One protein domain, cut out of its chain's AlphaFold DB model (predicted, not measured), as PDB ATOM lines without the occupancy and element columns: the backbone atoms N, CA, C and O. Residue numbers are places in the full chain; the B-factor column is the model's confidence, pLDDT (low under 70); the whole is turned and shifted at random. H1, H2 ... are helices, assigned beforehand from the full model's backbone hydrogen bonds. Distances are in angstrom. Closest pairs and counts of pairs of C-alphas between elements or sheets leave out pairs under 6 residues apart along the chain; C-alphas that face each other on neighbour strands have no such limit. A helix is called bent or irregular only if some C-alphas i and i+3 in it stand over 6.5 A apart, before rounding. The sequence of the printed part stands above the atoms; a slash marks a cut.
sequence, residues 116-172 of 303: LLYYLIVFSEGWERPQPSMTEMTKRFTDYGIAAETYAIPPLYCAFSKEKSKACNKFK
ATOM      1  N   LEU A 116     -21.393 -18.907  13.580       92.06
ATOM      2  CA  LEU A 116     -21.782 -19.500  14.852       92.06
ATOM      3  C   LEU A 116     -20.668 -19.357  15.891       92.06
ATOM      4  O   LEU A 116     -20.942 -18.954  17.018       92.06
ATOM      5  N   LEU A 117     -19.421 -19.663  15.512       93.75
ATOM      6  CA  LEU A 117     -18.271 -19.523  16.405       93.75
ATOM      7  C   LEU A 117     -18.012 -18.053  16.742       93.75
ATOM      8  O   LEU A 117     -17.786 -17.727  17.905       93.75
ATOM      9  N   TYR A 118     -18.090 -17.169  15.744       93.19
ATOM     10  CA  TYR A 118     -17.920 -15.732  15.936       93.19
ATOM     11  C   TYR A 118     -18.894 -15.196  16.991       93.19
ATOM     12  O   TYR A 118     -18.469 -14.608  17.987       93.19
ATOM     13  N   TYR A 119     -20.194 -15.463  16.833       95.31
ATOM     14  CA  TYR A 119     -21.197 -15.000  17.789       95.31
ATOM     15  C   TYR A 119     -21.133 -15.725  19.133       95.31
ATOM     16  O   TYR A 119     -21.381 -15.094  20.158       95.31
ATOM     17  N   LEU A 120     -20.743 -17.004  19.167       96.31
ATOM     18  CA  LEU A 120     -20.490 -17.712  20.422       96.31
ATOM     19  C   LEU A 120     -19.426 -16.983  21.263       96.31
ATOM     20  O   LEU A 120     -19.651 -16.768  22.454       96.31
ATOM     21  N   ILE A 121     -18.315 -16.562  20.647       95.62
ATOM     22  CA  ILE A 121     -17.225 -15.840  21.323       95.62
ATOM     23  C   ILE A 121     -17.671 -14.427  21.703       95.62
ATOM     24  O   ILE A 121     -17.640 -14.062  22.880       95.62
ATOM     25  N   VAL A 122     -18.157 -13.644  20.731       95.00
ATOM     26  CA  VAL A 122     -18.567 -12.246  20.947       95.00
ATOM     27  C   VAL A 122     -19.603 -12.152  22.063       95.00
ATOM     28  O   VAL A 122     -19.452 -11.344  22.980       95.00
ATOM     29  N   PHE A 123     -20.632 -13.001  22.034       96.56
ATOM     30  CA  PHE A 123     -21.682 -12.962  23.043       96.56
ATOM     31  C   PHE A 123     -21.234 -13.470  24.403       96.56
ATOM     32  O   PHE A 123     -21.772 -12.994  25.403       96.56
ATOM     33  N   SER A 124     -20.277 -14.396  24.476       96.00
ATOM     34  CA  SER A 124     -19.789 -14.950  25.747       96.00
ATOM     35  C   SER A 124     -18.778 -14.033  26.442       96.00
ATOM     36  O   SER A 124     -18.870 -13.811  27.656       96.00
ATOM     37  N   GLU A 125     -17.860 -13.436  25.684       94.75
ATOM     38  CA  GLU A 125     -16.707 -12.715  26.230       94.75
ATOM     39  C   GLU A 125     -16.827 -11.198  26.117       94.75
ATOM     40  O   GLU A 125     -16.588 -10.506  27.108       94.75
ATOM     41  N   GLY A 126     -17.215 -10.694  24.943       92.38
ATOM     42  CA  GLY A 126     -17.138  -9.269  24.602       92.38
ATOM     43  C   GLY A 126     -18.437  -8.480  24.776       92.38
ATOM     44  O   GLY A 126     -18.407  -7.251  24.795       92.38
ATOM     45  N   TRP A 127     -19.581  -9.153  24.902       94.94
ATOM     46  CA  TRP A 127     -20.875  -8.478  24.976       94.94
ATOM     47  C   TRP A 127     -21.144  -7.848  26.346       94.94
ATOM     48  O   TRP A 127     -20.869  -8.442  27.398       94.94
ATOM     49  N   GLU A 128     -21.725  -6.647  26.334       94.38
ATOM     50  CA  GLU A 128     -22.160  -5.937  27.536       94.38
ATOM     51  C   GLU A 128     -23.350  -6.668  28.170       94.38
ATOM     52  O   GLU A 128     -24.368  -6.916  27.523       94.38
ATOM     53  N   ARG A 129     -23.212  -7.030  29.450       92.75
ATOM     54  CA  ARG A 129     -24.243  -7.740  30.212       92.75
ATOM     55  C   ARG A 129     -24.572  -6.968  31.495       92.75
ATOM     56  O   ARG A 129     -23.637  -6.651  32.233       92.75
ATOM     57  N   PRO A 130     -25.858  -6.726  31.816       95.69
ATOM     58  CA  PRO A 130     -27.043  -7.092  31.030       95.69
ATOM     59  C   PRO A 130     -27.165  -6.276  29.732       95.69
ATOM     60  O   PRO A 130     -26.641  -5.170  29.647       95.69
ATOM     61  N   GLN A 131     -27.904  -6.808  28.754       96.31
ATOM     62  CA  GLN A 131     -28.181  -6.146  27.476       96.31
ATOM     63  C   GLN A 131     -28.728  -4.719  27.689       96.31
ATOM     64  O   GLN A 131     -29.798  -4.560  28.299       96.31
ATOM     65  N   PRO A 132     -28.072  -3.680  27.135       96.94
ATOM     66  CA  PRO A 132     -28.616  -2.328  27.116       96.94
ATOM     67  C   PRO A 132     -29.961  -2.246  26.385       96.94
ATOM     68  O   PRO A 132     -30.278  -3.046  25.504       96.94
ATOM     69  N   SER A 133     -30.778  -1.248  26.720       96.00
ATOM     70  CA  SER A 133     -32.057  -1.047  26.027       96.00
ATOM     71  C   SER A 133     -31.859  -0.710  24.542       96.00
ATOM     72  O   SER A 133     -30.861  -0.096  24.176       96.00
ATOM     73  N   MET A 134     -32.843  -1.014  23.688       93.88
ATOM     74  CA  MET A 134     -32.786  -0.597  22.277       93.88
ATOM     75  C   MET A 134     -32.692   0.917  22.100       93.88
ATOM     76  O   MET A 134     -32.057   1.368  21.154       93.88
ATOM     77  N   THR A 135     -33.262   1.706  23.012       95.50
ATOM     78  CA  THR A 135     -33.111   3.168  23.011       95.50
ATOM     79  C   THR A 135     -31.649   3.570  23.186       95.50
ATOM     80  O   THR A 135     -31.152   4.399  22.434       95.50
ATOM     81  N   GLU A 136     -30.946   2.941  24.129       96.44
ATOM     82  CA  GLU A 136     -29.518   3.174  24.365       96.44
ATOM     83  C   GLU A 136     -28.672   2.711  23.171       96.44
ATOM     84  O   GLU A 136     -27.834   3.462  22.682       96.44
ATOM     85  N   MET A 137     -28.931   1.508  22.644       95.69
ATOM     86  CA  MET A 137     -28.220   0.984  21.467       95.69
ATOM     87  C   MET A 137     -28.403   1.888  20.243       95.69
ATOM     88  O   MET A 137     -27.437   2.194  19.549       95.69
ATOM     89  N   THR A 138     -29.633   2.350  20.009       94.38
ATOM     90  CA  THR A 138     -29.960   3.260  18.903       94.38
ATOM     91  C   THR A 138     -29.276   4.605  19.093       94.38
ATOM     92  O   THR A 138     -28.665   5.102  18.156       94.38
ATOM     93  N   LYS A 139     -29.301   5.161  20.310       95.88
ATOM     94  CA  LYS A 139     -28.610   6.413  20.624       95.88
ATOM     95  C   LYS A 139     -27.105   6.316  20.365       95.88
ATOM     96  O   LYS A 139     -26.549   7.166  19.681       95.88
ATOM     97  N   ARG A 140     -26.447   5.258  20.851       95.12
ATOM     98  CA  ARG A 140     -25.008   5.032  20.614       95.12
ATOM     99  C   ARG A 140     -24.671   4.981  19.124       95.12
ATOM    100  O   ARG A 140     -23.598   5.423  18.730       95.12
ATOM    101  N   PHE A 141     -25.575   4.443  18.309       95.19
ATOM    102  CA  PHE A 141     -25.431   4.396  16.860       95.19
ATOM    103  C   PHE A 141     -25.657   5.763  16.194       95.19
ATOM    104  O   PHE A 141     -24.863   6.166  15.344       95.19
ATOM    105  N   THR A 142     -26.700   6.501  16.581       95.31
ATOM    106  CA  THR A 142     -27.047   7.782  15.946       95.31
ATOM    107  C   THR A 142     -26.195   8.963  16.412       95.31
ATOM    108  O   THR A 142     -26.090   9.949  15.680       95.31
ATOM    109  N   ASP A 143     -25.506   8.853  17.550       95.75
ATOM    110  CA  ASP A 143     -24.582   9.881  18.054       95.75
ATOM    111  C   ASP A 143     -23.389  10.143  17.098       95.75
ATOM    112  O   ASP A 143     -22.792  11.221  17.122       95.75
ATOM    113  N   TYR A 144     -23.060   9.201  16.202       94.88
ATOM    114  CA  TYR A 144     -21.903   9.294  15.298       94.88
ATOM    115  C   TYR A 144     -22.288   9.191  13.824       94.88
ATOM    116  O   TYR A 144     -22.942   8.233  13.419       94.88
ATOM    117  N   GLY A 145     -21.818  10.128  12.991       95.44
ATOM    118  CA  GLY A 145     -22.136  10.157  11.553       95.44
ATOM    119  C   GLY A 145     -21.658   8.939  10.743       95.44
ATOM    120  O   GLY A 145     -22.163   8.684   9.654       95.44
ATOM    121  N   ILE A 146     -20.713   8.163  11.278       95.75
ATOM    122  CA  ILE A 146     -20.257   6.884  10.723       95.75
ATOM    123  C   ILE A 146     -20.314   5.858  11.854       95.75
ATOM    124  O   ILE A 146     -19.726   6.091  12.911       95.75
ATOM    125  N   ALA A 147     -21.014   4.742  11.649       93.75
ATOM    126  CA  ALA A 147     -21.259   3.760  12.705       93.75
ATOM    127  C   ALA A 147     -21.433   2.341  12.148       93.75
ATOM    128  O   ALA A 147     -21.792   2.154  10.990       93.75
ATOM    129  N   ALA A 148     -21.184   1.334  12.986       88.75
ATOM    130  CA  ALA A 148     -21.382  -0.075  12.649       88.75
ATOM    131  C   ALA A 148     -22.806  -0.559  12.988       88.75
ATOM    132  O   ALA A 148     -23.527   0.055  13.773       88.75
ATOM    133  N   GLU A 149     -23.191  -1.713  12.443       86.75
ATOM    134  CA  GLU A 149     -24.536  -2.306  12.559       86.75
ATOM    135  C   GLU A 149     -24.841  -2.922  13.947       86.75
ATOM    136  O   GLU A 149     -25.933  -3.426  14.193       86.75
ATOM    137  N   THR A 150     -23.922  -2.832  14.916       88.19
ATOM    138  CA  THR A 150     -24.034  -3.451  16.253       88.19
ATOM    139  C   THR A 150     -25.322  -3.095  17.016       88.19
ATOM    140  O   THR A 150     -25.752  -3.847  17.889       88.19
ATOM    141  N   TYR A 151     -25.986  -1.980  16.704       90.62
ATOM    142  CA  TYR A 151     -27.279  -1.646  17.313       90.62
ATOM    143  C   TYR A 151     -28.401  -2.640  16.958       90.62
ATOM    144  O   TYR A 151     -29.355  -2.758  17.725       90.62
ATOM    145  N   ALA A 152     -28.287  -3.349  15.830       90.81
ATOM    146  CA  ALA A 152     -29.308  -4.244  15.287       90.81
ATOM    147  C   ALA A 152     -29.169  -5.708  15.746       90.81
ATOM    148  O   ALA A 152     -30.103  -6.489  15.581       90.81
ATOM    149  N   ILE A 153     -28.047  -6.088  16.369       92.31
ATOM    150  CA  ILE A 153     -27.793  -7.464  16.830       92.31
ATOM    151  C   ILE A 153     -28.306  -7.856  18.242       92.31
ATOM    152  O   ILE A 153     -28.216  -9.043  18.569       92.31
ATOM    153  N   PRO A 154     -28.901  -6.978  19.088       94.94
ATOM    154  CA  PRO A 154     -29.508  -7.400  20.355       94.94
ATOM    155  C   PRO A 154     -30.526  -8.553  20.260       94.94
ATOM    156  O   PRO A 154     -30.471  -9.429  21.123       94.94
ATOM    157  N   PRO A 155     -31.417  -8.641  19.248       94.31
ATOM    158  CA  PRO A 155     -32.301  -9.798  19.098       94.31
ATOM    159  C   PRO A 155     -31.526 -11.120  18.999       94.31
ATOM    160  O   PRO A 155     -31.876 -12.096  19.665       94.31
ATOM    161  N   LEU A 156     -30.433 -11.129  18.228       94.38
ATOM    162  CA  LEU A 156     -29.568 -12.294  18.059       94.38
ATOM    163  C   LEU A 156     -28.872 -12.659  19.375       94.38
ATOM    164  O   LEU A 156     -28.920 -13.818  19.784       94.38
ATOM    165  N   TYR A 157     -28.311 -11.672  20.084       95.94
ATOM    166  CA  TYR A 157     -27.725 -11.881  21.412       95.94
ATOM    167  C   TYR A 157     -28.733 -12.489  22.393       95.94
ATOM    168  O   TYR A 157     -28.427 -13.460  23.088       95.94
ATOM    169  N   CYS A 158     -29.942 -11.935  22.463       95.94
ATOM    170  CA  CYS A 158     -30.972 -12.394  23.389       95.94
ATOM    171  C   CYS A 158     -31.443 -13.817  23.061       95.94
ATOM    172  O   CYS A 158     -31.663 -14.611  23.976       95.94
ATOM    173  N   ALA A 159     -31.538 -14.167  21.773       94.94
ATOM    174  CA  ALA A 159     -31.803 -15.534  21.344       94.94
ATOM    175  C   ALA A 159     -30.673 -16.487  21.768       94.94
ATOM    176  O   ALA A 159     -30.959 -17.500  22.394       94.94
ATOM    177  N   PHE A 160     -29.409 -16.142  21.496       95.44
ATOM    178  CA  PHE A 160     -28.243 -16.970  21.833       95.44
ATOM    179  C   PHE A 160     -28.078 -17.168  23.342       95.44
ATOM    180  O   PHE A 160     -27.873 -18.283  23.813       95.44
ATOM    181  N   SER A 161     -28.143 -16.085  24.110       95.12
ATOM    182  CA  SER A 161     -27.815 -16.088  25.538       95.12
ATOM    183  C   SER A 161     -28.948 -16.580  26.433       95.12
ATOM    184  O   SER A 161     -28.686 -17.017  27.556       95.12
ATOM    185  N   LYS A 162     -30.205 -16.478  25.973       94.62
ATOM    186  CA  LYS A 162     -31.410 -16.624  26.809       94.62
ATOM    187  C   LYS A 162     -31.370 -15.726  28.058       94.62
ATOM    188  O   LYS A 162     -31.911 -16.082  29.109       94.62
ATOM    189  N   GLU A 163     -30.700 -14.571  27.969       94.00
ATOM    190  CA  GLU A 163     -30.596 -13.613  29.069       94.00
ATOM    191  C   GLU A 163     -31.990 -13.103  29.474       94.00
ATOM    192  O   GLU A 163     -32.771 -12.651  28.642       94.00
ATOM    193  N   LYS A 164     -32.303 -13.124  30.776       93.00
ATOM    194  CA  LYS A 164     -33.633 -12.761  31.312       93.00
ATOM    195  C   LYS A 164     -33.792 -11.273  31.651       93.00
ATOM    196  O   LYS A 164     -34.641 -10.914  32.471       93.00
ATOM    197  N   SER A 165     -32.964 -10.401  31.080       95.31
ATOM    198  CA  SER A 165     -33.032  -8.962  31.345       95.31
ATOM    199  C   SER A 165     -34.304  -8.337  30.770       95.31
ATOM    200  O   SER A 165     -34.929  -8.854  29.842       95.31
ATOM    201  N   LYS A 166     -34.686  -7.164  31.294       95.75
ATOM    202  CA  LYS A 166     -35.835  -6.398  30.779       95.75
ATOM    203  C   LYS A 166     -35.686  -6.072  29.289       95.75
ATOM    204  O   LYS A 166     -36.696  -5.997  28.596       95.75
ATOM    205  N   ALA A 167     -34.460  -5.854  28.809       95.88
ATOM    206  CA  ALA A 167     -34.201  -5.601  27.399       95.88
ATOM    207  C   ALA A 167     -34.463  -6.858  26.559       95.88
ATOM    208  O   ALA A 167     -35.259  -6.789  25.626       95.88
ATOM    209  N   CYS A 168     -33.901  -8.008  26.941       96.31
ATOM    210  CA  CYS A 168     -34.075  -9.245  26.182       96.31
ATOM    211  C   CYS A 168     -35.503  -9.804  26.208       96.31
ATOM    212  O   CYS A 168     -36.021 -10.220  25.171       96.31
ATOM    213  N   ASN A 169     -36.198  -9.720  27.346       94.88
ATOM    214  CA  ASN A 169     -37.573 -10.216  27.468       94.88
ATOM    215  C   ASN A 169     -38.561  -9.506  26.522       94.88
ATOM    216  O   ASN A 169     -39.589 -10.086  26.171       94.88
ATOM    217  N   LYS A 170     -38.265  -8.274  26.075       94.75
ATOM    218  CA  LYS A 170     -39.106  -7.554  25.102       94.75
ATOM    219  C   LYS A 170     -39.154  -8.241  23.741       94.75
ATOM    220  O   LYS A 170     -40.196  -8.192  23.096       94.75
ATOM    221  N   PHE A 171     -38.064  -8.883  23.325       93.50
ATOM    222  CA  PHE A 171     -38.011  -9.571  22.036       93.50
ATOM    223  C   PHE A 171     -38.758 -10.903  22.051       93.50
ATOM    224  O   PHE A 171     -39.098 -11.414  20.990       93.50
ATOM    225  N   LYS A 172     -39.028 -11.468  23.239       92.81
ATOM    226  CA  LYS A 172     -39.631 -12.804  23.399       92.81
ATOM    227  C   LYS A 172     -38.834 -13.899  22.666       92.81
ATOM    228  O   LYS A 172     -39.395 -14.898  22.223       92.81
TER     229      LYS A 172
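Overview. This is residues 116 to 172 of the 303 residues of the protein "Abhydrolase_4 domain-containing protein" of Phytophthora cactorum (UniProt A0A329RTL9). Short helix H4 sits between H1 and H5, which pack on opposite sides of it, each nearly at right angles to it. Beyond the beginning of H4, H2 and the very short H3 pack together as a second, smaller group, and the loop of residues 143 to 148 sticks out from it at one end of the long axis. The printed part has 57 residues with five named helices, in the order H1, H2, H3, H4, H5, and no named strand; the class is all helix. It is compact, with a radius of gyration of the C-alphas of 11.4 A, and spans 31 by 25 by 15 A.

Along the chain. The printed part begins with H1, residues 116 to 126, the longest helix at 14.9 A, from C-alpha 116 at (-21.782, -19.500, 14.852). H1 is neither bent nor irregular, but only just: C-alphas 123 and 126 are 6.1 A apart. H2 is residues 134 to 142, 12.0 A long, beginning at C-alpha 134 at (-32.786, -0.597, 22.277). H3 is residues 149 to 152, 5.8 A long. H4 is residues 154 to 161, 10.3 A long. H5 is residues 166 to 171, 9.6 A long, ending at C-alpha 171 at (-38.011, -9.571, 22.036).

Arrangement. H1 touches H4, about perpendicular to it at 86 degrees; their closest C-alphas, of Phe 123 and Tyr 157, are 6.4 A apart. H5 touches H4 too, about perpendicular at 80 degrees, with the closest C-alphas, of Cys 158 and Cys 168, 5.2 A apart. H2 touches H3, and their closest C-alphas, of Met 137 and Tyr 151, are 5.0 A apart. H3 and H4 meet only through their link. H2 is close to H4 but not clearly touching, with the closest C-alphas, of Met 134 and Pro 154, 7.8 A apart, at a steep tilt of 54 degrees, opposite ways. H2 is also close to H5 but not clearly touching, with the closest C-alphas, of Met 134 and Ala 167, 7.3 A apart. H1 is apart from H2, H3 and H5, and H3 is apart from H5. In H1, H2 and H4 every O i to N i+4 pair is within hydrogen-bond range; in H5 0 of 2 are, beside 2 of 3 O i to N i+3 pairs, and H3 is too short for an O i to N i+4 pair.

Size, cuts and confidence. The two C-alphas farthest apart, of Gly 145 and Lys 164, are 32.4 A from each other. The printed part has no cut and no long link: H3 to H4 and H4 to H5 are tight, H1 to H2 and H2 to H3 short. Mean pLDDT of the printed part is 94.4, and no printed residue is under 70.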